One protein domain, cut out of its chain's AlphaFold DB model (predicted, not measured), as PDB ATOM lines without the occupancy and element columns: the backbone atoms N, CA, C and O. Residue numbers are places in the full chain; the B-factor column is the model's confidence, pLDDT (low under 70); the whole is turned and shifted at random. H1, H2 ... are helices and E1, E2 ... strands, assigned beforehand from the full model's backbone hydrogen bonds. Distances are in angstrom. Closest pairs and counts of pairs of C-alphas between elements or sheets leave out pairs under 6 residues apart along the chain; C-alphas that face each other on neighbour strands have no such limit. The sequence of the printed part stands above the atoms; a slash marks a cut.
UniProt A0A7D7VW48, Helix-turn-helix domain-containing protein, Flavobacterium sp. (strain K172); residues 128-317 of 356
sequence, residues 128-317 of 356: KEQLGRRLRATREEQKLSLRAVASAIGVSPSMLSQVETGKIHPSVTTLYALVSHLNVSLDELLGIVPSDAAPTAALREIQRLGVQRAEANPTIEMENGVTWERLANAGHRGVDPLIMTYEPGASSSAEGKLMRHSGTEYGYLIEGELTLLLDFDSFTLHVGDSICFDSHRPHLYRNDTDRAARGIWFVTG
ATOM      1  N   LYS A 128     286.934 326.027 172.255       71.50
ATOM      2  CA  LYS A 128     287.580 325.381 173.398       71.50
ATOM      3  C   LYS A 128     287.104 325.916 174.747       71.50
ATOM      4  O   LYS A 128     286.793 325.148 175.659       71.50
ATOM      5  N   GLU A 129     287.037 327.235 174.902       75.44
ATOM      6  CA  GLU A 129     286.547 327.841 176.133       75.44
ATOM      7  C   GLU A 129     285.045 327.610 176.314       75.44
ATOM      8  O   GLU A 129     284.581 327.443 177.442       75.44
ATOM      9  N   GLN A 130     284.271 327.587 175.224       81.75
ATOM     10  CA  GLN A 130     282.839 327.275 175.280       81.75
ATOM     11  C   GLN A 130     282.601 325.831 175.739       81.75
ATOM     12  O   GLN A 130     281.786 325.608 176.637       81.75
ATOM     13  N   LEU A 131     283.360 324.881 175.187       86.81
ATOM     14  CA  LEU A 131     283.374 323.472 175.578       86.81
ATOM     15  C   LEU A 131     283.687 323.310 177.073       86.81
ATOM     16  O   LEU A 131     282.907 322.709 177.811       86.81
ATOM     17  N   GLY A 132     284.795 323.900 177.535       90.94
ATOM     18  CA  GLY A 132     285.205 323.838 178.940       90.94
ATOM     19  C   GLY A 132     284.166 324.440 179.891       90.94
ATOM     20  O   GLY A 132     283.794 323.811 180.887       90.94
ATOM     21  N   ARG A 133     283.631 325.625 179.558       90.12
ATOM     22  CA  ARG A 133     282.586 326.287 180.357       90.12
ATOM     23  C   ARG A 133     281.315 325.445 180.462       90.12
ATOM     24  O   ARG A 133     280.732 325.394 181.541       90.12
ATOM     25  N   ARG A 134     280.898 324.777 179.384       89.06
ATOM     26  CA  ARG A 134     279.704 323.916 179.394       89.06
ATOM     27  C   ARG A 134     279.911 322.639 180.189       89.06
ATOM     28  O   ARG A 134     279.066 322.335 181.019       89.06
ATOM     29  N   LEU A 135     281.058 321.970 180.037       92.25
ATOM     30  CA  LEU A 135     281.418 320.824 180.885       92.25
ATOM     31  C   LEU A 135     281.313 321.186 182.371       92.25
ATOM     32  O   LEU A 135     280.719 320.454 183.164       92.25
ATOM     33  N   ARG A 136     281.856 322.352 182.733       93.69
ATOM     34  CA  ARG A 136     281.790 322.868 184.098       93.69
ATOM     35  C   ARG A 136     280.357 323.146 184.548       93.69
ATOM     36  O   ARG A 136     280.003 322.747 185.655       93.69
ATOM     37  N   ALA A 137     279.564 323.823 183.720       91.94
ATOM     38  CA  ALA A 137     278.176 324.156 184.028       91.94
ATOM     39  C   ALA A 137     277.346 322.890 184.271       91.94
ATOM     40  O   ALA A 137     276.784 322.742 185.353       91.94
ATOM     41  N   THR A 138     277.390 321.921 183.351       91.69
ATOM     42  CA  THR A 138     276.717 320.621 183.495       91.69
ATOM     43  C   THR A 138     277.126 319.914 184.788       91.69
ATOM     44  O   THR A 138     276.278 319.429 185.540       91.69
ATOM     45  N   ARG A 139     278.430 319.873 185.098       95.25
ATOM     46  CA  ARG A 139     278.925 319.265 186.340       95.25
ATOM     47  C   ARG A 139     278.345 319.953 187.582       95.25
ATOM     48  O   ARG A 139     277.967 319.282 188.544       95.25
ATOM     49  N   GLU A 140     278.334 321.285 187.595       95.06
ATOM     50  CA  GLU A 140     277.853 322.090 188.723       95.06
ATOM     51  C   GLU A 140     276.329 321.995 188.894       95.06
ATOM     52  O   GLU A 140     275.859 321.868 190.026       95.06
ATOM     53  N   GLU A 141     275.567 321.948 187.801       93.75
ATOM     54  CA  GLU A 141     274.115 321.712 187.789       93.75
ATOM     55  C   GLU A 141     273.751 320.351 188.392       93.75
ATOM     56  O   GLU A 141     272.828 320.242 189.203       93.75
ATOM     57  N   GLN A 142     274.544 319.319 188.087       94.38
ATOM     58  CA  GLN A 142     274.417 317.987 188.685       94.38
ATOM     59  C   GLN A 142     274.971 317.907 190.118       94.38
ATOM     60  O   GLN A 142     274.947 316.843 190.738       94.38
ATOM     61  N   LYS A 143     275.462 319.025 190.676       96.62
ATOM     62  CA  LYS A 143     276.045 319.130 192.026       96.62
ATOM     63  C   LYS A 143     277.226 318.177 192.250       96.62
ATOM     64  O   LYS A 143     277.509 317.779 193.383       96.62
ATOM     65  N   LEU A 144     277.943 317.828 191.183       96.62
ATOM     66  CA  LEU A 144     279.110 316.958 191.244       96.62
ATOM     67  C   LEU A 144     280.372 317.775 191.533       96.62
ATOM     68  O   LEU A 144     280.643 318.816 190.926       96.62
ATOM     69  N   SER A 145     281.198 317.291 192.460       97.25
ATOM     70  CA  SER A 145     282.494 317.927 192.716       97.25
ATOM     71  C   SER A 145     283.491 317.605 191.600       97.25
ATOM     72  O   SER A 145     283.516 316.489 191.082       97.25
ATOM     73  N   LEU A 146     284.383 318.554 191.296       97.69
ATOM     74  CA  LEU A 146     285.491 318.360 190.353       97.69
ATOM     75  C   LEU A 146     286.300 317.085 190.661       97.69
ATOM     76  O   LEU A 146     286.644 316.323 189.766       97.69
ATOM     77  N   ARG A 147     286.586 316.826 191.946       97.44
ATOM     78  CA  ARG A 147     287.349 315.640 192.373       97.44
ATOM     79  C   ARG A 147     286.586 314.338 192.139       97.44
ATOM     80  O   ARG A 147     287.214 313.357 191.755       97.44
ATOM     81  N   ALA A 148     285.273 314.332 192.365       96.69
ATOM     82  CA  ALA A 148     284.442 313.152 192.146       96.69
ATOM     83  C   ALA A 148     284.423 312.766 190.661       96.69
ATOM     84  O   ALA A 148     284.724 311.621 190.339       96.69
ATOM     85  N   VAL A 149     284.180 313.734 189.769       97.12
ATOM     86  CA  VAL A 149     284.189 313.492 188.316       97.12
ATOM     87  C   VAL A 149     285.572 313.061 187.840       97.12
ATOM     88  O   VAL A 149     285.687 312.039 187.173       97.12
ATOM     89  N   ALA A 150     286.631 313.779 188.232       96.56
ATOM     90  CA  ALA A 150     287.999 313.436 187.844       96.56
ATOM     91  C   ALA A 150     288.368 312.000 188.255       96.56
ATOM     92  O   ALA A 150     288.915 311.247 187.451       96.56
ATOM     93  N   SER A 151     288.004 311.600 189.479       95.94
ATOM     94  CA  SER A 151     288.207 310.232 189.957       95.94
ATOM     95  C   SER A 151     287.391 309.209 189.167       95.94
ATOM     96  O   SER A 151     287.909 308.132 188.885       95.94
ATOM     97  N   ALA A 152     286.138 309.517 188.826       93.75
ATOM     98  CA  ALA A 152     285.254 308.597 188.114       93.75
ATOM     99  C   ALA A 152     285.735 308.306 186.685       93.75
ATOM    100  O   ALA A 152     285.626 307.172 186.226       93.75
ATOM    101  N   ILE A 153     286.309 309.304 186.008       92.50
ATOM    102  CA  ILE A 153     286.820 309.165 184.634       92.50
ATOM    103  C   ILE A 153     288.324 308.845 184.571       92.50
ATOM    104  O   ILE A 153     288.894 308.766 183.485       92.50
ATOM    105  N   GLY A 154     288.989 308.678 185.720       91.19
ATOM    106  CA  GLY A 154     290.392 308.264 185.787       91.19
ATOM    107  C   GLY A 154     291.413 309.334 185.381       91.19
ATOM    108  O   GLY A 154     292.473 308.989 184.857       91.19
ATOM    109  N   VAL A 155     291.129 310.617 185.632       93.50
ATOM    110  CA  VAL A 155     292.053 311.740 185.379       93.50
ATOM    111  C   VAL A 155     292.383 312.511 186.658       93.50
ATOM    112  O   VAL A 155     291.721 312.382 187.688       93.50
ATOM    113  N   SER A 156     293.414 313.359 186.616       95.94
ATOM    114  CA  SER A 156     293.717 314.222 187.761       95.94
ATOM    115  C   SER A 156     292.710 315.383 187.877       95.94
ATOM    116  O   SER A 156     292.291 315.937 186.858       95.94
ATOM    117  N   PRO A 157     292.368 315.847 189.097       97.19
ATOM    118  CA  PRO A 157     291.534 317.042 189.266       97.19
ATOM    119  C   PRO A 157     292.132 318.292 188.607       97.19
ATOM    120  O   PRO A 157     291.397 319.154 188.136       97.19
ATOM    121  N   SER A 158     293.466 318.383 188.552       96.94
ATOM    122  CA  SER A 158     294.165 319.471 187.862       96.94
ATOM    123  C   SER A 158     293.903 319.437 186.356       96.94
ATOM    124  O   SER A 158     293.565 320.469 185.784       96.94
ATOM    125  N   MET A 159     294.008 318.259 185.733       95.06
ATOM    126  CA  MET A 159     293.712 318.074 184.311       95.06
ATOM    127  C   MET A 159     292.256 318.442 184.014       95.06
ATOM    128  O   MET A 159     292.012 319.255 183.128       95.06
ATOM    129  N   LEU A 160     291.294 317.934 184.797       96.44
ATOM    130  CA  LEU A 160     289.882 318.281 184.601       96.44
ATOM    131  C   LEU A 160     289.637 319.790 184.747       96.44
ATOM    132  O   LEU A 160     288.935 320.379 183.932       96.44
ATOM    133  N   SER A 161     290.265 320.446 185.728       96.75
ATOM    134  CA  SER A 161     290.171 321.904 185.874       96.75
ATOM    135  C   SER A 161     290.737 322.650 184.664       96.75
ATOM    136  O   SER A 161     290.168 323.656 184.242       96.75
ATOM    137  N   GLN A 162     291.849 322.180 184.094       95.69
ATOM    138  CA  GLN A 162     292.434 322.774 182.893       95.69
ATOM    139  C   GLN A 162     291.533 322.585 181.666       95.69
ATOM    140  O   GLN A 162     291.435 323.513 180.867       95.69
ATOM    141  N   VAL A 163     290.840 321.449 181.545       94.50
ATOM    142  CA  VAL A 163     289.821 321.225 180.506       94.50
ATOM    143  C   VAL A 163     288.631 322.174 180.705       94.50
ATOM    144  O   VAL A 163     288.292 322.931 179.802       94.50
ATOM    145  N   GLU A 164     288.050 322.228 181.908       95.12
ATOM    146  CA  GLU A 164     286.896 323.090 182.235       95.12
ATOM    147  C   GLU A 164     287.180 324.594 182.080       95.12
ATOM    148  O   GLU A 164     286.270 325.397 181.893       95.12
ATOM    149  N   THR A 165     288.449 324.994 182.167       93.75
ATOM    150  CA  THR A 165     288.878 326.390 181.983       93.75
ATOM    151  C   THR A 165     289.412 326.679 180.582       93.75
ATOM    152  O   THR A 165     289.914 327.776 180.356       93.75
ATOM    153  N   GLY A 166     289.341 325.718 179.653       90.75
ATOM    154  CA  GLY A 166     289.826 325.886 178.282       90.75
ATOM    155  C   GLY A 166     291.347 326.051 178.177       90.75
ATOM    156  O   GLY A 166     291.857 326.530 177.170       90.75
ATOM    157  N   LYS A 167     292.116 325.664 179.200       92.06
ATOM    158  CA  LYS A 167     293.586 325.732 179.163       92.06
ATOM    159  C   LYS A 167     294.180 324.624 178.301       92.06
ATOM    160  O   LYS A 167     295.134 324.875 177.570       92.06
ATOM    161  N   ILE A 168     293.592 323.430 178.326       92.06
ATOM    162  CA  ILE A 168     294.005 322.279 177.505       92.06
ATOM    163  C   ILE A 168     292.808 321.694 176.755       92.06
ATOM    164  O   ILE A 168     291.667 321.889 177.175       92.06
ATOM    165  N   HIS A 169     293.079 320.982 175.664       90.19
ATOM    166  CA  HIS A 169     292.075 320.172 174.975       90.19
ATOM    167  C   HIS A 169     292.024 318.776 175.608       90.19
ATOM    168  O   HIS A 169     293.075 318.255 175.986       90.19
ATOM    169  N   PRO A 170     290.840 318.159 175.754       91.81
ATOM    170  CA  PRO A 170     290.760 316.753 176.125       91.81
ATOM    171  C   PRO A 170     291.205 315.863 174.951       91.81
ATOM    172  O   PRO A 170     291.059 316.234 173.787       91.81
ATOM    173  N   SER A 171     291.697 314.660 175.248       92.31
ATOM    174  CA  SER A 171     291.776 313.589 174.244       92.31
ATOM    175  C   SER A 171     290.371 313.098 173.857       92.31
ATOM    176  O   SER A 171     289.417 313.314 174.613       92.31
ATOM    177  N   VAL A 172     290.242 312.369 172.740       91.19
ATOM    178  CA  VAL A 172     288.987 311.678 172.368       91.19
ATOM    179  C   VAL A 172     288.478 310.817 173.523       91.19
ATOM    180  O   VAL A 172     287.323 310.920 173.932       91.19
ATOM    181  N   THR A 173     289.378 310.019 174.097       90.56
ATOM    182  CA  THR A 173     289.076 309.118 175.214       90.56
ATOM    183  C   THR A 173     288.532 309.887 176.421       90.56
ATOM    184  O   THR A 173     287.524 309.502 177.012       90.56
ATOM    185  N   THR A 174     289.174 311.004 176.778       91.88
ATOM    186  CA  THR A 174     288.756 311.849 177.903       91.88
ATOM    187  C   THR A 174     287.412 312.520 177.636       91.88
ATOM    188  O   THR A 174     286.582 312.587 178.543       91.88
ATOM    189  N   LEU A 175     287.178 313.008 176.412       91.06
ATOM    190  CA  LEU A 175     285.913 313.642 176.052       91.06
ATOM    191  C   LEU A 175     284.757 312.644 176.152       91.06
ATOM    192  O   LEU A 175     283.764 312.949 176.809       91.06
ATOM    193  N   TYR A 176     284.910 311.440 175.591       88.31
ATOM    194  CA  TYR A 176     283.884 310.402 175.699       88.31
ATOM    195  C   TYR A 176     283.620 309.978 177.145       88.31
ATOM    196  O   TYR A 176     282.463 309.805 177.535       88.31
ATOM    197  N   ALA A 177     284.667 309.862 177.966       89.94
ATOM    198  CA  ALA A 177     284.506 309.552 179.383       89.94
ATOM    199  C   ALA A 177     283.721 310.649 180.126       89.94
ATOM    200  O   ALA A 177     282.867 310.338 180.956       89.94
ATOM    201  N   LEU A 178     283.962 311.925 179.798       91.38
ATOM    202  CA  LEU A 178     283.231 313.060 180.366       91.38
ATOM    203  C   LEU A 178     281.757 313.066 179.965       91.38
ATOM    204  O   LEU A 178     280.901 313.119 180.844       91.38
ATOM    205  N   VAL A 179     281.454 312.993 178.665       87.38
ATOM    206  CA  VAL A 179     280.063 313.048 178.177       87.38
ATOM    207  C   VAL A 179     279.251 311.842 178.644       87.38
ATOM    208  O   VAL A 179     278.096 312.000 179.030       87.38
ATOM    209  N   SER A 180     279.878 310.663 178.728       86.06
ATOM    210  CA  SER A 180     279.242 309.456 179.265       86.06
ATOM    211  C   SER A 180     278.964 309.585 180.763       86.06
ATOM    212  O   SER A 180     277.872 309.259 181.218       86.06
ATOM    213  N   HIS A 181     279.930 310.081 181.547       90.12
ATOM    214  CA  HIS A 181     279.764 310.227 182.997       90.12
ATOM    215  C   HIS A 181     278.752 311.317 183.369       90.12
ATOM    216  O   HIS A 181     277.988 311.146 184.315       90.12
ATOM    217  N   LEU A 182     278.742 312.426 182.625       88.88
ATOM    218  CA  LEU A 182     277.809 313.535 182.821       88.88
ATOM    219  C   LEU A 182     276.460 313.308 182.118       88.88
ATOM    220  O   LEU A 182     275.562 314.125 182.286       88.88
ATOM    221  N   ASN A 183     276.302 312.218 181.358       83.81
ATOM    222  CA  ASN A 183     275.092 311.891 180.600       83.81
ATOM    223  C   ASN A 183     274.595 313.059 179.722       83.81
ATOM    224  O   ASN A 183     273.408 313.388 179.716       83.81
ATOM    225  N   VAL A 184     275.519 313.697 179.000       81.50
ATOM    226  CA  VAL A 184     275.226 314.783 178.051       81.50
ATOM    227  C   VAL A 184     275.602 314.375 176.639       81.50
ATOM    228  O   VAL A 184     276.546 313.618 176.428       81.50
ATOM    229  N   SER A 185     274.867 314.883 175.654       76.88
ATOM    230  CA  SER A 185     275.209 314.665 174.242       76.88
ATOM    231  C   SER A 185     276.336 315.595 173.783       76.88
ATOM    232  O   SER A 185     276.509 316.691 174.324       76.88
ATOM    233  N   LEU A 186     277.069 315.198 172.739       75.94
ATOM    234  CA  LEU A 186     278.076 316.063 172.117       75.94
ATOM    235  C   LEU A 186     277.440 317.356 171.569       75.94
ATOM    236  O   LEU A 186     278.009 318.439 171.699       75.94
ATOM    237  N   ASP A 187     276.219 317.256 171.043       72.31
ATOM    238  CA  ASP A 187     275.395 318.370 170.553       72.31
ATOM    239  C   ASP A 187     275.082 319.425 171.620       72.31
ATOM    240  O   ASP A 187     275.123 320.633 171.362       72.31
ATOM    241  N   GLU A 188     274.746 318.964 172.822       72.25
ATOM    242  CA  GLU A 188     274.468 319.811 173.980       72.25
ATOM    243  C   GLU A 188     275.743 320.498 174.466       72.25
ATOM    244  O   GLU A 188     275.748 321.697 174.747       72.25
ATOM    245  N   LEU A 189     276.858 319.771 174.451       72.44
ATOM    246  CA  LEU A 189     278.152 320.300 174.850       72.44
ATOM    247  C   LEU A 189     278.712 321.326 173.851       72.44
ATOM    248  O   LEU A 189     279.323 322.326 174.232       72.44
ATOM    249  N   LEU A 190     278.418 321.149 172.567       69.31
ATOM    250  CA  LEU A 190     278.647 322.148 171.527       69.31
ATOM    251  C   LEU A 190     277.582 323.254 171.506       69.31
ATOM    252  O   LEU A 190     277.762 324.259 170.812       69.31
ATOM    253  N   GLY A 191     276.544 323.151 172.350       60.03
ATOM    254  CA  GLY A 191     275.450 324.116 172.530       60.03
ATOM    255  C   GLY A 191     274.791 324.517 171.227       60.03
ATOM    256  O   GLY A 191     274.476 325.681 170.982       60.03
ATOM    257  N   ILE A 192     274.627 323.500 170.395       58.12
ATOM    258  CA  ILE A 192     273.865 323.516 169.153       58.12
ATOM    259  C   ILE A 192     272.400 323.159 169.457       58.12
ATOM    260  O   ILE A 192     271.495 323.450 168.673       58.12
ATOM    261  N   VAL A 193     272.150 322.585 170.637       49.44
ATOM    262  CA  VAL A 193     270.826 322.507 171.252       49.44
ATOM    263  C   VAL A 193     270.520 323.861 171.906       49.44
ATOM    264  O   VAL A 193     271.401 324.415 172.568       49.44
ATOM    265  N   PRO A 194     269.306 324.418 171.744       43.53
ATOM    266  CA  PRO A 194     268.920 325.616 172.470       43.53
ATOM    267  C   PRO A 194     269.073 325.373 173.976       43.53
ATOM    268  O   PRO A 194     268.419 324.497 174.536       43.53
ATOM    269  N   SER A 195     269.928 326.163 174.620       43.34
ATOM    270  CA  SER A 195     269.711 326.564 176.012       43.34
ATOM    271  C   SER A 195     268.345 327.276 176.093       43.34
ATOM    272  O   SER A 195     267.782 327.634 175.060       43.34
ATOM    273  N   ASP A 196     267.809 327.561 177.280       45.66
ATOM    274  CA  ASP A 196     266.626 328.433 177.439       45.66
ATOM    275  C   ASP A 196     266.773 329.811 176.733       45.66
ATOM    276  O   ASP A 196     265.810 330.567 176.587       45.66
ATOM    277  N   ALA A 197     267.975 330.139 176.243       46.69
ATOM    278  CA  ALA A 197     268.232 331.173 175.253       46.69
ATOM    279  C   ALA A 197     267.793 330.773 173.828       46.69
ATOM    280  O   ALA A 197     268.200 329.757 173.264       46.69
ATOM    281  N   ALA A 198     267.010 331.645 173.189       47.69
ATOM    282  CA  ALA A 198     266.494 331.410 171.846       47.69
ATOM    283  C   ALA A 198     267.627 331.095 170.837       47.69
ATOM    284  O   ALA A 198     268.613 331.835 170.785       47.69
ATOM    285  N   PRO A 199     267.491 330.050 169.992       58.78
ATOM    286  CA  PRO A 199     268.555 329.642 169.077       58.78
ATOM    287  C   PRO A 199     268.906 330.772 168.109       58.78
ATOM    288  O   PRO A 199     268.022 331.535 167.692       58.78
ATOM    289  N   THR A 200     270.186 330.864 167.741       65.44
ATOM    290  CA  THR A 200     270.673 331.846 166.762       65.44
ATOM    291  C   THR A 200     269.978 331.651 165.412       65.44
ATOM    292  O   THR A 200     269.485 330.565 165.101       65.44
ATOM    293  N   ALA A 201     269.931 332.697 164.579       66.44
ATOM    294  CA  ALA A 201     269.307 332.612 163.254       66.44
ATOM    295  C   ALA A 201     269.913 331.486 162.393       66.44
ATOM    296  O   ALA A 201     269.171 330.748 161.750       66.44
ATOM    297  N   ALA A 202     271.236 331.292 162.468       64.06
ATOM    298  CA  ALA A 202     271.943 330.212 161.783       64.06
ATOM    299  C   ALA A 202     271.512 328.819 162.280       64.06
ATOM    300  O   ALA A 202     271.207 327.944 161.472       64.06
ATOM    301  N   LEU A 203     271.402 328.620 163.601       64.56
ATOM    302  CA  LEU A 203     270.916 327.358 164.172       64.56
ATOM    303  C   LEU A 203     269.464 327.069 163.773       64.56
ATOM    304  O   LEU A 203     269.140 325.933 163.432       64.56
ATOM    305  N   ARG A 204     268.598 328.091 163.751       64.75
ATOM    306  CA  ARG A 204     267.203 327.948 163.293       64.75
ATOM    307  C   ARG A 204     267.115 327.577 161.820       64.75
ATOM    308  O   ARG A 204     266.251 326.795 161.438       64.75
ATOM    309  N   GLU A 205     267.978 328.143 160.986       67.12
ATOM    310  CA  GLU A 205     268.001 327.835 159.562       67.12
ATOM    311  C   GLU A 205     268.485 326.405 159.298       67.12
ATOM    312  O   GLU A 205     267.837 325.698 158.531       67.12
ATOM    313  N   ILE A 206     269.524 325.937 159.999       68.56
ATOM    314  CA  ILE A 206     269.982 324.537 159.929       68.56
ATOM    315  C   ILE A 206     268.878 323.584 160.397       68.56
ATOM    316  O   ILE A 206     268.615 322.585 159.737       68.56
ATOM    317  N   GLN A 207     268.189 323.899 161.496       68.56
ATOM    318  CA  GLN A 207     267.059 323.096 161.978       68.56
ATOM    319  C   GLN A 207     265.885 323.081 160.986       68.56
ATOM    320  O   GLN A 207     265.200 322.073 160.859       68.56
ATOM    321  N   ARG A 208     265.651 324.183 160.262       71.12
ATOM    322  CA  ARG A 208     264.549 324.296 159.295       71.12
ATOM    323  C   ARG A 208     264.863 323.661 157.940       71.12
ATOM    324  O   ARG A 208     263.966 323.107 157.313       71.12
ATOM    325  N   LEU A 209     266.089 323.820 157.448       77.44
ATOM    326  CA  LEU A 209     266.498 323.420 156.097       77.44
ATOM    327  C   LEU A 209     267.291 322.114 156.065       77.44
ATOM    328  O   LEU A 209     267.383 321.501 155.008       77.44
ATOM    329  N   GLY A 210     267.902 321.717 157.183       79.62
ATOM    330  CA  GLY A 210     268.825 320.583 157.250       79.62
ATOM    331  C   GLY A 210     270.160 320.815 156.535       79.62
ATOM    332  O   GLY A 210     270.928 319.875 156.364       79.62
ATOM    333  N   VAL A 211     270.451 322.047 156.106       83.88
ATOM    334  CA  VAL A 211     271.659 322.389 155.342       83.88
ATOM    335  C   VAL A 211     272.616 323.191 156.217       83.88
ATOM    336  O   VAL A 211     272.251 324.247 156.728       83.88
ATOM    337  N   GLN A 212     273.853 322.710 156.338       85.00
ATOM    338  CA  GLN A 212     274.960 323.391 157.008       85.00
ATOM    339  C   GLN A 212     276.104 323.560 156.006       85.00
ATOM    340  O   GLN A 212     276.399 322.648 155.231       85.00
ATOM    341  N   ARG A 213     276.703 324.751 155.963       86.81
ATOM    342  CA  ARG A 213     277.851 325.033 155.095       86.81
ATOM    343  C   ARG A 213     279.137 324.614 155.794       86.81
ATOM    344  O   ARG A 213     279.239 324.795 157.003       86.81
ATOM    345  N   ALA A 214     280.098 324.095 155.031       88.00
ATOM    346  CA  ALA A 214     281.341 323.547 155.571       88.00
ATOM    347  C   ALA A 214     282.098 324.567 156.439       88.00
ATOM    348  O   ALA A 214     282.520 324.250 157.541       88.00
ATOM    349  N   GLU A 215     282.171 325.827 156.007       86.19
ATOM    350  CA  GLU A 215     282.818 326.919 156.744       86.19
ATOM    351  C   GLU A 215     282.145 327.273 158.082       86.19
ATOM    352  O   GLU A 215     282.734 327.967 158.907       86.19
ATOM    353  N   ALA A 216     280.909 326.818 158.288       84.00
ATOM    354  CA  ALA A 216     280.144 327.015 159.511       84.00
ATOM    355  C   ALA A 216     280.057 325.737 160.359       84.00
ATOM    356  O   ALA A 216     279.362 325.742 161.379       84.00
ATOM    357  N   ASN A 217     280.716 324.646 159.950       86.88
ATOM    358  CA  ASN A 217     280.714 323.414 160.720       86.88
ATOM    359  C   ASN A 217     281.434 323.633 162.062       86.88
ATOM    360  O   ASN A 217     282.572 324.102 162.081       86.88
ATOM    361  N   PRO A 218     280.786 323.327 163.203       86.19
ATOM    362  CA  PRO A 218     281.430 323.429 164.504       86.19
ATOM    363  C   PRO A 218     282.575 322.428 164.618       86.19
ATOM    364  O   PRO A 218     282.387 321.242 164.340       86.19
ATOM    365  N   THR A 219     283.724 322.900 165.089       88.94
ATOM    366  CA  THR A 219     284.935 322.086 165.205       88.94
ATOM    367  C   THR A 219     285.359 321.928 166.661       88.94
ATOM    368  O   THR A 219     285.403 322.902 167.412       88.94
ATOM    369  N   ILE A 220     285.700 320.703 167.055       88.75
ATOM    370  CA  ILE A 220     286.352 320.381 168.322       88.75
ATOM    371  C   ILE A 220     287.786 319.981 168.015       88.75
ATOM    372  O   ILE A 220     288.038 318.922 167.443       88.75
ATOM    373  N   GLU A 221     288.725 320.812 168.443       90.75
ATOM    374  CA  GLU A 221     290.127 320.425 168.511       90.75
ATOM    375  C   GLU A 221     290.361 319.605 169.778       90.75
ATOM    376  O   GLU A 221     289.914 319.966 170.875       90.75
ATOM    377  N   MET A 222     291.064 318.493 169.623       90.56
ATOM    378  CA  MET A 222     291.412 317.572 170.691       90.56
ATOM    379  C   MET A 222     292.924 317.509 170.860       90.56
ATOM    380  O   MET A 222     293.708 317.960 170.022       90.56
ATOM    381  N   GLU A 223     293.353 316.935 171.976       88.88
ATOM    382  CA  GLU A 223     294.765 316.636 172.171       88.88
ATOM    383  C   GLU A 223     295.291 315.684 171.078       88.88
ATOM    384  O   GLU A 223     294.549 314.863 170.539       88.88
ATOM    385  N   ASN A 224     296.596 315.754 170.805       87.56
ATOM    386  CA  ASN A 224     297.316 314.881 169.870       87.56
ATOM    387  C   ASN A 224     296.891 315.019 168.404       87.56
ATOM    388  O   ASN A 224     296.895 314.026 167.690       87.56
ATOM    389  N   GLY A 225     296.540 316.224 167.945       92.75
ATOM    390  CA  GLY A 225     296.316 316.480 166.516       92.75
ATOM    391  C   GLY A 225     295.056 315.819 165.957       92.75
ATOM    392  O   GLY A 225     295.007 315.491 164.772       92.75
ATOM    393  N   VAL A 226     294.056 315.588 166.809       95.88
ATOM    394  CA  VAL A 226     292.744 315.095 166.390       95.88
ATOM    395  C   VAL A 226     291.771 316.262 166.331       95.88
ATOM    396  O   VAL A 226     291.675 317.050 167.270       95.88
ATOM    397  N   THR A 227     291.020 316.344 165.241       95.44
ATOM    398  CA  THR A 227     290.011 317.382 165.038       95.44
ATOM    399  C   THR A 227     288.709 316.740 164.598       95.44
ATOM    400  O   THR A 227     288.693 315.923 163.677       95.44
ATOM    401  N   TRP A 228     287.610 317.107 165.250       93.50
ATOM    402  CA  TRP A 228     286.265 316.693 164.864       93.50
ATOM    403  C   TRP A 228     285.490 317.871 164.320       93.50
ATOM    404  O   TRP A 228     285.300 318.866 165.010       93.50
ATOM    405  N   GLU A 229     284.993 317.730 163.107       92.38
ATOM    406  CA  GLU A 229     284.104 318.680 162.466       92.38
ATOM    407  C   GLU A 229     282.695 318.087 162.461       92.38
ATOM    408  O   GLU A 229     282.448 317.015 161.909       92.38
ATOM    409  N   ARG A 230     281.751 318.767 163.108       88.25
ATOM    410  CA  ARG A 230     280.382 318.275 163.234       88.25
ATOM    411  C   ARG A 230     279.561 318.615 161.998       88.25
ATOM    412  O   ARG A 230     279.402 319.785 161.643       88.25
ATOM    413  N   LEU A 231     278.954 317.593 161.405       89.69
ATOM    414  CA  LEU A 231     278.084 317.726 160.244       89.69
ATOM    415  C   LEU A 231     276.670 318.182 160.634       89.69
ATOM    416  O   LEU A 231     276.283 318.218 161.807       89.69
ATOM    417  N   ALA A 232     275.881 318.549 159.623       86.38
ATOM    418  CA  ALA A 232     274.480 318.895 159.808       86.38
ATOM    419  C   ALA A 232     273.717 317.724 160.450       86.38
ATOM    420  O   ALA A 232     273.678 316.630 159.894       86.38
ATOM    421  N   ASN A 233     273.072 317.978 161.590       79.31
ATOM    422  CA  ASN A 233     272.224 316.994 162.275       79.31
ATOM    423  C   ASN A 233     270.752 317.435 162.362       79.31
ATOM    424  O   ASN A 233     269.929 316.718 162.905       79.31
ATOM    425  N   ALA A 234     270.406 318.645 161.898       76.19
ATOM    426  CA  ALA A 234     269.045 319.216 161.913       76.19
ATOM    427  C   ALA A 234     268.272 319.119 163.257       76.19
ATOM    428  O   ALA A 234     267.051 319.243 163.283       76.19
ATOM    429  N   GLY A 235     268.963 318.925 164.386       70.38
ATOM    430  CA  GLY A 235     268.340 318.700 165.697       70.38
ATOM    431  C   GLY A 235     267.881 317.258 165.957       70.38
ATOM    432  O   GLY A 235     267.262 317.010 166.994       70.38
ATOM    433  N   HIS A 236     268.185 316.313 165.062       73.38
ATOM    434  CA  HIS A 236     268.071 314.888 165.348       73.38
ATOM    435  C   HIS A 236     268.953 314.526 166.545       73.38
ATOM    436  O   HIS A 236     270.023 315.091 166.751       73.38
ATOM    437  N   ARG A 237     268.466 313.601 167.370       73.06
ATOM    438  CA  ARG A 237     269.177 313.090 168.543       73.06
ATOM    439  C   ARG A 237     269.566 311.641 168.296       73.06
ATOM    440  O   ARG A 237     268.945 310.965 167.482       73.06
ATOM    441  N   GLY A 238     270.564 311.162 169.033       75.81
ATOM    442  CA  GLY A 238     270.961 309.754 169.007       75.81
ATOM    443  C   GLY A 238     271.934 309.385 167.888       75.81
ATOM    444  O   GLY A 238     272.307 308.220 167.801       75.81
ATOM    445  N   VAL A 239     272.383 310.349 167.083       84.12
ATOM    446  CA  VAL A 239     273.505 310.185 166.157       84.12
ATOM    447  C   VAL A 239     274.365 311.442 166.157       84.12
ATOM    448  O   VAL A 239     273.832 312.547 166.076       84.12
ATOM    449  N   ASP A 240     275.677 311.255 166.215       86.62
ATOM    450  CA  ASP A 240     276.688 312.295 166.083       86.62
ATOM    451  C   ASP A 240     277.390 312.110 164.724       86.62
ATOM    452  O   ASP A 240     278.253 311.234 164.591       86.62
ATOM    453  N   PRO A 241     276.993 312.863 163.679       92.06
ATOM    454  CA  PRO A 241     277.643 312.816 162.374       92.06
ATOM    455  C   PRO A 241     278.873 313.738 162.359       92.06
ATOM    456  O   PRO A 241     278.774 314.948 162.586       92.06
ATOM    457  N   LEU A 242     280.040 313.168 162.076       93.25
ATOM    458  CA  LEU A 242     281.343 313.812 162.229       93.25
ATOM    459  C   LEU A 242     282.209 313.601 160.982       93.25
ATOM    460  O   LEU A 242     282.210 312.527 160.383       93.25
ATOM    461  N   ILE A 243     283.012 314.601 160.630       96.75
ATOM    462  CA  ILE A 243     284.271 314.389 159.919       96.75
ATOM    463  C   ILE A 243     285.371 314.363 160.974       96.75
ATOM    464  O   ILE A 243     285.507 315.292 161.767       96.75
ATOM    465  N   MET A 244     286.153 313.291 160.987       96.50
ATOM    466  CA  MET A 244     287.293 313.142 161.880       96.50
ATOM    467  C   MET A 244     288.576 313.300 161.077       96.50
ATOM    468  O   MET A 244     288.761 312.620 160.068       96.50
ATOM    469  N   THR A 245     289.463 314.167 161.554       98.19
ATOM    470  CA  THR A 245     290.807 314.364 161.013       98.19
ATOM    471  C   THR A 245     291.827 313.932 162.055       98.19
ATOM    472  O   THR A 245     291.782 314.394 163.194       98.19
ATOM    473  N   TYR A 246     292.749 313.062 161.654       98.19
ATOM    474  CA  TYR A 246     293.927 312.678 162.422       98.19
ATOM    475  C   TYR A 246     295.162 313.186 161.681       98.19
ATOM    476  O   TYR A 246     295.497 312.679 160.609       98.19
ATOM    477  N   GLU A 247     295.840 314.183 162.243       98.25
ATOM    478  CA  GLU A 247     297.118 314.680 161.721       98.25
ATOM    479  C   GLU A 247     298.221 313.601 161.773       98.25
ATOM    480  O   GLU A 247     298.048 312.572 162.434       98.25
ATOM    481  N   PRO A 248     299.360 313.780 161.082       98.00
ATOM    482  CA  PRO A 248     300.486 312.851 161.171       98.00
ATOM    483  C   PRO A 248     300.889 312.543 162.620       98.00
ATOM    484  O   PRO A 248     301.128 313.454 163.415       98.00
ATOM    485  N   GLY A 249     300.961 311.257 162.978       95.94
ATOM    486  CA  GLY A 249     301.267 310.809 164.342       95.94
ATOM    487  C   GLY A 249     300.138 311.000 165.364       95.94
ATOM    488  O   GLY A 249     300.334 310.705 166.546       95.94
ATOM    489  N   ALA A 250     298.968 311.499 164.951       96.69
ATOM    490  CA  ALA A 250     297.839 311.729 165.840       96.69
ATOM    491  C   ALA A 250     297.259 310.424 166.390       96.69
ATOM    492  O   ALA A 250     297.263 309.378 165.740       96.69
ATOM    493  N   SER A 251     296.696 310.498 167.592       95.12
ATOM    494  CA  SER A 251     296.070 309.356 168.256       95.12
ATOM    495  C   SER A 251     294.875 309.803 169.077       95.12
ATOM    496  O   SER A 251     294.904 310.833 169.751       95.12
ATOM    497  N   SER A 252     293.842 308.968 169.107       93.06
ATOM    498  CA  SER A 252     292.658 309.184 169.937       93.06
ATOM    499  C   SER A 252     292.959 309.050 171.445       93.06
ATOM    500  O   SER A 252     292.131 309.386 172.299       93.06
ATOM    501  N   SER A 253     294.164 308.580 171.788       88.38
ATOM    502  CA  SER A 253     294.724 308.540 173.142       88.38
ATOM    503  C   SER A 253     296.247 308.692 173.117       88.38
ATOM    504  O   SER A 253     296.941 307.856 172.531       88.38
ATOM    505  N   ALA A 254     296.783 309.712 173.795       72.25
ATOM    506  CA  ALA A 254     298.233 309.948 173.883       72.25
ATOM    507  C   ALA A 254     298.971 308.779 174.558       72.25
ATOM    508  O   ALA A 254     300.089 308.429 174.200       72.25
ATOM    509  N   GLU A 255     298.321 308.162 175.546       78.44
ATOM    510  CA  GLU A 255     298.883 307.079 176.358       78.44
ATOM    511  C   GLU A 255     298.609 305.689 175.755       78.44
ATOM    512  O   GLU A 255     298.868 304.676 176.401       78.44
ATOM    513  N   GLY A 256     298.027 305.621 174.550       82.12
ATOM    514  CA  GLY A 256     297.627 304.361 173.914       82.12
ATOM    515  C   GLY A 256     296.502 303.625 174.649       82.12
ATOM    516  O   GLY A 256     296.271 302.442 174.406       82.12
ATOM    517  N   LYS A 257     295.799 304.303 175.565       86.56
ATOM    518  CA  LYS A 257     294.652 303.728 176.273       86.56
ATOM    519  C   LYS A 257     293.505 303.518 175.294       86.56
ATOM    520  O   LYS A 257     293.059 304.476 174.667       86.56
ATOM    521  N   LEU A 258     293.019 302.282 175.227       90.69
ATOM    522  CA  LEU A 258     291.809 301.940 174.491       90.69
ATOM    523  C   LEU A 258     290.604 302.612 175.152       90.69
ATOM    524  O   LEU A 258     290.458 302.572 176.378       90.69
ATOM    525  N   MET A 259     289.739 303.206 174.342       90.75
ATOM    526  CA  MET A 259     288.493 303.797 174.801       90.75
ATOM    527  C   MET A 259     287.326 302.829 174.659       90.75
ATOM    528  O   MET A 259     287.398 301.821 173.956       90.75
ATOM    529  N   ARG A 260     286.253 303.156 175.374       90.19
ATOM    530  CA  ARG A 260     284.938 302.533 175.268       90.19
ATOM    531  C   ARG A 260     283.906 303.629 175.449       90.19
ATOM    532  O   ARG A 260     284.064 304.464 176.343       90.19
ATOM    533  N   HIS A 261     282.846 303.596 174.665       88.25
ATOM    534  CA  HIS A 261     281.691 304.451 174.887       88.25
ATOM    535  C   HIS A 261     280.420 303.759 174.419       88.25
ATOM    536  O   HIS A 261     280.454 302.771 173.692       88.25
ATOM    537  N   SER A 262     279.281 304.269 174.874       84.31
ATOM    538  CA  SER A 262     277.992 303.763 174.432       84.31
ATOM    539  C   SER A 262     277.797 304.041 172.948       84.31
ATOM    540  O   SER A 262     278.068 305.164 172.510       84.31
ATOM    541  N   GLY A 263     277.269 303.063 172.218       87.44
ATOM    542  CA  GLY A 263     276.843 303.276 170.848       87.44
ATOM    543  C   GLY A 263     277.319 302.251 169.844       87.44
ATOM    544  O   GLY A 263     277.985 301.277 170.178       87.44
ATOM    545  N   THR A 264     276.969 302.504 168.590       92.44
ATOM    546  CA  THR A 264     277.597 301.863 167.433       92.44
ATOM    547  C   THR A 264     278.281 302.932 166.600       92.44
ATOM    548  O   THR A 264     277.665 303.954 166.277       92.44
ATOM    549  N   GLU A 265     279.529 302.672 166.237       94.69
ATOM    550  CA  GLU A 265     280.292 303.484 165.303       94.69
ATOM    551  C   GLU A 265     280.161 302.946 163.890       94.69
ATOM    552  O   GLU A 265     280.348 301.755 163.652       94.69
ATOM    553  N   TYR A 266     279.901 303.850 162.952       97.50
ATOM    554  CA  TYR A 266     280.026 303.617 161.521       97.50
ATOM    555  C   TYR A 266     281.082 304.574 160.990       97.50
ATOM    556  O   TYR A 266     280.926 305.784 161.142       97.50
ATOM    557  N   GLY A 267     282.129 304.047 160.366       97.75
ATOM    558  CA  GLY A 267     283.217 304.848 159.812       97.75
ATOM    559  C   GLY A 267     283.441 304.550 158.338       97.75
ATOM    560  O   GLY A 267     283.289 303.407 157.905       97.75
ATOM    561  N   TYR A 268     283.813 305.571 157.574       98.69
ATOM    562  CA  TYR A 268     284.258 305.448 156.187       98.69
ATOM    563  C   TYR A 268     285.466 306.357 155.960       98.69
ATOM    564  O   TYR A 268     285.376 307.571 156.176       98.69
ATOM    565  N   LEU A 269     286.595 305.791 155.528       98.69
ATOM    566  CA  LEU A 269     287.812 306.571 155.307       98.69
ATOM    567  C   LEU A 269     287.795 307.215 153.915       98.69
ATOM    568  O   LEU A 269     287.634 306.537 152.899       98.69
ATOM    569  N   ILE A 270     287.964 308.537 153.867       98.56
ATOM    570  CA  ILE A 270     287.907 309.331 152.628       98.56
ATOM    571  C   ILE A 270     289.277 309.850 152.186       98.56
ATOM    572  O   ILE A 270     289.446 310.202 151.020       98.56
ATOM    573  N   GLU A 271     290.255 309.898 153.089       98.62
ATOM    574  CA  GLU A 271     291.607 310.381 152.811       98.62
ATOM    575  C   GLU A 271     292.625 309.713 153.742       98.62
ATOM    576  O   GLU A 271     292.352 309.518 154.925       98.62
ATOM    577  N   GLY A 272     293.817 309.428 153.215       98.31
ATOM    578  CA  GLY A 272     294.945 308.912 153.990       98.31
ATOM    579  C   GLY A 272     294.804 307.442 154.388       98.31
ATOM    580  O   GLY A 272     294.153 306.653 153.703       98.31
ATOM    581  N   GLU A 273     295.464 307.094 155.485       98.69
ATOM    582  CA  GLU A 273     295.499 305.761 156.081       98.69
ATOM    583  C   GLU A 273     295.334 305.909 157.595       98.69
ATOM    584  O   GLU A 273     295.916 306.815 158.197       98.69
ATOM    585  N   LEU A 274     294.525 305.051 158.214       98.62
ATOM    586  CA  LEU A 274     294.249 305.117 159.647       98.62
ATOM    587  C   LEU A 274     294.336 303.729 160.272       98.62
ATOM    588  O   LEU A 274     293.678 302.794 159.825       98.62
ATOM    589  N   THR A 275     295.099 303.598 161.349       98.44
ATOM    590  CA  THR A 275     295.174 302.362 162.125       98.44
ATOM    591  C   THR A 275     294.050 302.340 163.161       98.44
ATOM    592  O   THR A 275     293.961 303.228 164.010       98.44
ATOM    593  N   LEU A 276     293.215 301.303 163.127       98.38
ATOM    594  CA  LEU A 276     292.240 300.963 164.160       98.38
ATOM    595  C   LEU A 276     292.757 299.769 164.965       98.38
ATOM    596  O   LEU A 276     292.896 298.668 164.435       98.38
ATOM    597  N   LEU A 277     292.984 299.964 166.259       97.69
ATOM    598  CA  LEU A 277     293.098 298.860 167.204       97.69
ATOM    599  C   LEU A 277     291.699 298.587 167.747       97.69
ATOM    600  O   LEU A 277     291.070 299.505 168.267       97.69
ATOM    601  N   LEU A 278     291.222 297.352 167.634       97.38
ATOM    602  CA  LEU A 278     289.897 296.934 168.085       97.38
ATOM    603  C   LEU A 278     290.016 295.586 168.798       97.38
ATOM    604  O   LEU A 278     290.457 294.599 168.215       97.38
ATOM    605  N   ASP A 279     289.624 295.551 170.069       94.44
ATOM    606  CA  ASP A 279     289.908 294.456 170.999       94.44
ATOM    607  C   ASP A 279     291.415 294.134 171.076       94.44
ATOM    608  O   ASP A 279     292.175 294.865 171.714       94.44
ATOM    609  N   PHE A 280     291.839 293.039 170.442       93.06
ATOM    610  CA  PHE A 280     293.229 292.572 170.386       93.06
ATOM    611  C   PHE A 280     293.814 292.636 168.971       93.06
ATOM    612  O   PHE A 280     294.984 292.305 168.779       93.06
ATOM    613  N   ASP A 281     293.009 293.058 167.997       96.94
ATOM    614  CA  ASP A 281     293.369 293.086 166.591       96.94
ATOM    615  C   ASP A 281     293.732 294.509 166.155       96.94
ATOM    616  O   ASP A 281     293.244 295.503 166.697       96.94
ATOM    617  N   SER A 282     294.602 294.598 165.152       97.62
ATOM    618  CA  SER A 282     295.017 295.856 164.534       97.62
ATOM    619  C   SER A 282     294.672 295.821 163.054       97.62
ATOM    620  O   SER A 282     295.071 294.902 162.341       97.62
ATOM    621  N   PHE A 283     293.965 296.846 162.595       98.25
ATOM    622  CA  PHE A 283     293.510 297.001 161.222       98.25
ATOM    623  C   PHE A 283     294.068 298.299 160.648       98.25
ATOM    624  O   PHE A 283     293.856 299.367 161.215       98.25
ATOM    625  N   THR A 284     294.754 298.216 159.513       98.44
ATOM    626  CA  THR A 284     295.114 299.394 158.720       98.44
ATOM    627  C   THR A 284     293.989 299.665 157.730       98.44
ATOM    628  O   THR A 284     293.736 298.846 156.846       98.44
ATOM    629  N   LEU A 285     293.297 300.787 157.908       98.56
ATOM    630  CA  LEU A 285     292.208 301.236 157.050       98.56
ATOM    631  C   LEU A 285     292.767 302.116 155.933       98.56
ATOM    632  O   LEU A 285     293.506 303.065 156.200       98.56
ATOM    633  N   HIS A 286     292.365 301.835 154.698       98.56
ATOM    634  CA  HIS A 286     292.691 302.626 153.516       98.56
ATOM    635  C   HIS A 286     291.460 303.383 153.013       98.56
ATOM    636  O   HIS A 286     290.324 303.114 153.408       98.56
ATOM    637  N   VAL A 287     291.672 304.351 152.119       98.75
ATOM    638  CA  VAL A 287     290.571 305.090 151.485       98.75
ATOM    639  C   VAL A 287     289.586 304.122 150.828       98.75
ATOM    640  O   VAL A 287     289.970 303.301 149.998       98.75
ATOM    641  N   GLY A 288     288.305 304.269 151.166       98.25
ATOM    642  CA  GLY A 288     287.234 303.392 150.698       98.25
ATOM    643  C   GLY A 288     286.871 302.263 151.660       98.25
ATOM    644  O   GLY A 288     285.794 301.681 151.513       98.25
ATOM    645  N   ASP A 289     287.709 301.986 152.660       98.69
ATOM    646  CA  ASP A 289     287.369 301.038 153.713       98.69
ATOM    647  C   ASP A 289     286.302 301.626 154.640       98.69
ATOM    648  O   ASP A 289     286.215 302.837 154.880       98.69
ATOM    649  N   SER A 290     285.481 300.730 155.179       98.31
ATOM    650  CA  SER A 290     284.428 301.064 156.129       98.31
ATOM    651  C   SER A 290     284.466 300.130 157.323       98.31
ATOM    652  O   SER A 290     284.909 298.985 157.223       98.31
ATOM    653  N   ILE A 291     283.989 300.629 158.455       97.94
ATOM    654  CA  ILE A 291     283.943 299.891 159.711       97.94
ATOM    655  C   ILE A 291     282.569 300.039 160.353       97.94
ATOM    656  O   ILE A 291     281.902 301.064 160.206       97.94
ATOM    657  N   CYS A 292     282.162 299.004 161.079       97.31
ATOM    658  CA  CYS A 292     281.007 299.039 161.960       97.31
ATOM    659  C   CYS A 292     281.264 298.136 163.162       97.31
ATOM    660  O   CYS A 292     281.578 296.954 162.990       97.31
ATOM    661  N   PHE A 293     281.160 298.681 164.370       96.38
ATOM    662  CA  PHE A 293     281.304 297.902 165.595       96.38
ATOM    663  C   PHE A 293     280.596 298.565 166.784       96.38
ATOM    664  O   PHE A 293     280.356 299.771 166.801       96.38
ATOM    665  N   ASP A 294     280.260 297.749 167.785       94.81
ATOM    666  CA  ASP A 294     279.786 298.216 169.091       94.81
ATOM    667  C   ASP A 294     280.923 298.934 169.827       94.81
ATOM    668  O   ASP A 294     281.941 298.314 170.152       94.81
ATOM    669  N   SER A 295     280.739 300.218 170.120       92.62
ATOM    670  CA  SER A 295     281.755 301.080 170.731       92.62
ATOM    671  C   SER A 295     282.079 300.727 172.193       92.62
ATOM    672  O   SER A 295     283.022 301.280 172.769       92.62
ATOM    673  N   HIS A 296     281.374 299.767 172.810       92.12
ATOM    674  CA  HIS A 296     281.797 299.168 174.083       92.12
ATOM    675  C   HIS A 296     283.020 298.260 173.935       92.12
ATOM    676  O   HIS A 296     283.694 297.966 174.937       92.12
ATOM    677  N   ARG A 297     283.312 297.801 172.713       94.75
ATOM    678  CA  ARG A 297     284.553 297.094 172.399       94.75
ATOM    679  C   ARG A 297     285.723 298.073 172.555       94.75
ATOM    680  O   ARG A 297     285.647 299.176 172.015       94.75
ATOM    681  N   PRO A 298     286.782 297.720 173.310       95.19
ATOM    682  CA  PRO A 298     287.995 298.523 173.405       95.19
ATOM    683  C   PRO A 298     288.513 298.898 172.031       95.19
ATOM    684  O   PRO A 298     288.786 298.007 171.229       95.19
ATOM    685  N   HIS A 299     288.688 300.187 171.780       96.81
ATOM    686  CA  HIS A 299     289.227 300.629 170.505       96.81
ATOM    687  C   HIS A 299     290.114 301.868 170.626       96.81
ATOM    688  O   HIS A 299     290.078 302.600 171.617       96.81
ATOM    689  N   LEU A 300     290.961 302.076 169.623       95.94
ATOM    690  CA  LEU A 300     291.860 303.219 169.496       95.94
ATOM    691  C   LEU A 300     292.104 303.492 168.014       95.94
ATOM    692  O   LEU A 300     292.392 302.566 167.260       95.94
ATOM    693  N   TYR A 301     292.071 304.763 167.629       97.25
ATOM    694  CA  TYR A 301     292.501 305.209 166.311       97.25
ATOM    695  C   TYR A 301     293.860 305.887 166.408       97.25
ATOM    696  O   TYR A 301     294.099 306.698 167.310       97.25
ATOM    697  N   ARG A 302     294.737 305.583 165.458       97.25
ATOM    698  CA  ARG A 302     296.060 306.187 165.347       97.25
ATOM    699  C   ARG A 302     296.410 306.408 163.887       97.25
ATOM    700  O   ARG A 302     296.178 305.541 163.053       97.25
ATOM    701  N   ASN A 303     296.992 307.556 163.591       98.06
ATOM    702  CA  ASN A 303     297.607 307.811 162.305       98.06
ATOM    703  C   ASN A 303     299.114 307.572 162.427       98.06
ATOM    704  O   ASN A 303     299.838 308.388 162.992       98.06
ATOM    705  N   ASP A 304     299.567 306.434 161.909       96.81
ATOM    706  CA  ASP A 304     300.975 306.021 161.921       96.81
ATOM    707  C   ASP A 304     301.793 306.609 160.762       96.81
ATOM    708  O   ASP A 304     302.980 306.309 160.618       96.81
ATOM    709  N   THR A 305     301.168 307.438 159.925       98.00
ATOM    710  CA  THR A 305     301.761 307.961 158.694       98.00
ATOM    711  C   THR A 305     302.234 309.409 158.833       98.00
ATOM    712  O   THR A 305     302.034 310.071 159.855       98.00
ATOM    713  N   ASP A 306     302.876 309.914 157.779       97.62
ATOM    714  CA  ASP A 306     303.341 311.295 157.643       97.62
ATOM    715  C   ASP A 306     302.323 312.220 156.945       97.62
ATOM    716  O   ASP A 306     302.622 313.384 156.667       97.62
ATOM    717  N   ARG A 307     301.108 311.728 156.672       97.88
ATOM    718  CA  ARG A 307     300.023 312.479 156.026       97.88
ATOM    719  C   ARG A 307     298.767 312.459 156.879       97.88
ATOM    720  O   ARG A 307     298.518 311.494 157.585       97.88
ATOM    721  N   ALA A 308     297.949 313.505 156.792       98.19
ATOM    722  CA  ALA A 308     296.663 313.524 157.478       98.19
ATOM    723  C   ALA A 308     295.734 312.408 156.964       98.19
ATOM    724  O   ALA A 308     295.693 312.118 155.764       98.19
ATOM    725  N   ALA A 309     294.968 311.823 157.880       98.62
ATOM    726  CA  ALA A 309     293.906 310.869 157.590       98.62
ATOM    727  C   ALA A 309     292.550 311.498 157.921       98.62
ATOM    728  O   ALA A 309     292.385 312.093 158.990       98.62
ATOM    729  N   ARG A 310     291.578 311.376 157.011       98.56
ATOM    730  CA  ARG A 310     290.222 311.913 157.193       98.56
ATOM    731  C   ARG A 310     289.157 310.884 156.886       98.56
ATOM    732  O   ARG A 310     289.246 310.133 155.914       98.56
ATOM    733  N   GLY A 311     288.109 310.903 157.697       98.31
ATOM    734  CA  GLY A 311     286.999 309.971 157.607       98.31
ATOM    735  C   GLY A 311     285.667 310.589 158.001       98.31
ATOM    736  O   GLY A 311     285.630 311.591 158.713       98.31
ATOM    737  N   ILE A 312     284.576 309.982 157.539       98.00
ATOM    738  CA  ILE A 312     283.208 310.326 157.944       98.00
ATOM    739  C   ILE A 312     282.739 309.283 158.952       98.00
ATOM    740  O   ILE A 312     282.752 308.090 158.647       98.00
ATOM    741  N   TRP A 313     282.345 309.738 160.137       96.31
ATOM    742  CA  TRP A 313     281.890 308.900 161.235       96.31
ATOM    743  C   TRP A 313     280.457 309.238 161.620       96.31
ATOM    744  O   TRP A 313     280.070 310.402 161.684       96.31
ATOM    745  N   PHE A 314     279.680 308.208 161.921       93.38
ATOM    746  CA  PHE A 314     278.398 308.332 162.596       93.38
ATOM    747  C   PHE A 314     278.485 307.534 163.886       93.38
ATOM    748  O   PHE A 314     278.637 306.311 163.851       93.38
ATOM    749  N   VAL A 315     278.382 308.224 165.017       89.44
ATOM    750  CA  VAL A 315     278.336 307.577 166.330       89.44
ATOM    751  C   VAL A 315     276.906 307.606 166.819       89.44
ATOM    752  O   VAL A 315     276.333 308.666 167.037       89.44
ATOM    753  N   THR A 316     276.294 306.438 166.940       86.81
ATOM    754  CA  THR A 316     274.915 306.332 167.427       86.81
ATOM    755  C   THR A 316     274.921 306.222 168.945       86.81
ATOM    756  O   THR A 316     275.640 305.397 169.479       86.81
ATOM    757  N   GLY A 317     274.167 307.052 169.667       71.06
ATOM    758  CA  GLY A 317     274.078 306.975 171.132       71.06
ATOM    759  C   GLY A 317     273.135 305.856 171.612       71.06
ATOM    760  O   GLY A 317     272.416 305.275 170.805       71.06
TER     761      GLY A 317
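AT A GLANCE: This is residues 128 to 317 of the 356 residues of the protein "Helix-turn-helix domain-containing protein" of Flavobacterium sp. (strain K172) (UniProt A0A7D7VW48). Two antiparallel sheets lie partly face to face as a sandwich with crossed strands: a twisted one, in the order E1-E2-E3-E9-E4-E7, and a smaller one, E6-E5-E8. Beside the E1, E2 and E3 part of the larger sheet the helices H1 to H5 gather in a cluster, while H6 is set off from the other helices. The printed part has 190 residues, with six named helices followed along the chain by nine named strands, in the mixed class of helices and strands. It is compact, with a radius of gyration of the C-alphas of 16.5 A and spans of 44 by 42 by 27 A.

HOW THE PARTS SIT: The larger sheet has E1, residues 219 to 222, E2, 226 to 230, E3, 239 to 246, E9, 309 to 316, E4, 264 to 271, and E7, 290 to 294, in that order. E1, E2 and E3 are a meander, each strand the antiparallel neighbour of the one before, and form two hairpins. Within hydrogen-bond range are N 220 and O 228 at 2.8 A, N 229 and O 243 at 2.8 A, N 242 and O 313 at 2.8 A, N 314 and O 266 at 2.8 A, and N 291 and O 267 at 2.9 A. The smaller sheet has E6, residues 281 to 286, E5, 273 to 278, and E8, 299 to 302; E5 and E6 are a hairpin, with N 276 and O 283 at 2.8 A, and across E5 and E8 N 275 and O 302 are at 2.8 A. The sheets' strands stand at 47 degrees; the closest C-alphas of E5 and E9, Glu 273 and Ala 309, are 5.6 A apart. H4, residues 172 to 182, is on the larger sheet with residues 172 to 175. H1, residues 128 to 141, touches H3, residues 157 to 164, at a steep tilt of 64 degrees, opposite ways, with C-alphas Gly 132 and Glu 164 closest at 3.8 A. H1 only just touches H4, and likewise H5, residues 186 to 189, each with 3 pairs of C-alphas within 8 A; the closest are Arg 139 and Leu 182, 6.8 A, and Arg 134 and Leu 189, 6.0 A. H2, residues 146 to 152, touches H3 about perpendicular, at 73 degrees, with C-alphas Ala 150 and Pro 157 closest at 5.2 A. H6, residues 201 to 209, touches no helix. Every O i to N i+4 pair is within range in H1, H2, H3, H4 and H6; H5 is too short for one.

IN THESE COORDINATES: H1 begins at C-alpha 128, (287.580, 325.381, 173.398), and is 20.0 A long; H4 is 15.4 A. E4 is 22.0 A, E3 20.9 A, and E9, 21.9 A, ends at C-alpha 316, (274.915, 306.332, 167.427).

THE WHOLE: The C-alphas farthest apart, Ala 201 and Phe 280, are 47.2 A apart. The printed part has no cut. The long links are H5 to H6, 11 residues, and E3 to E4, 17 residues. Mean pLDDT of the printed part is 88.2; residues 190 to 207, of which 201 to 207 belong to H6, are under 70.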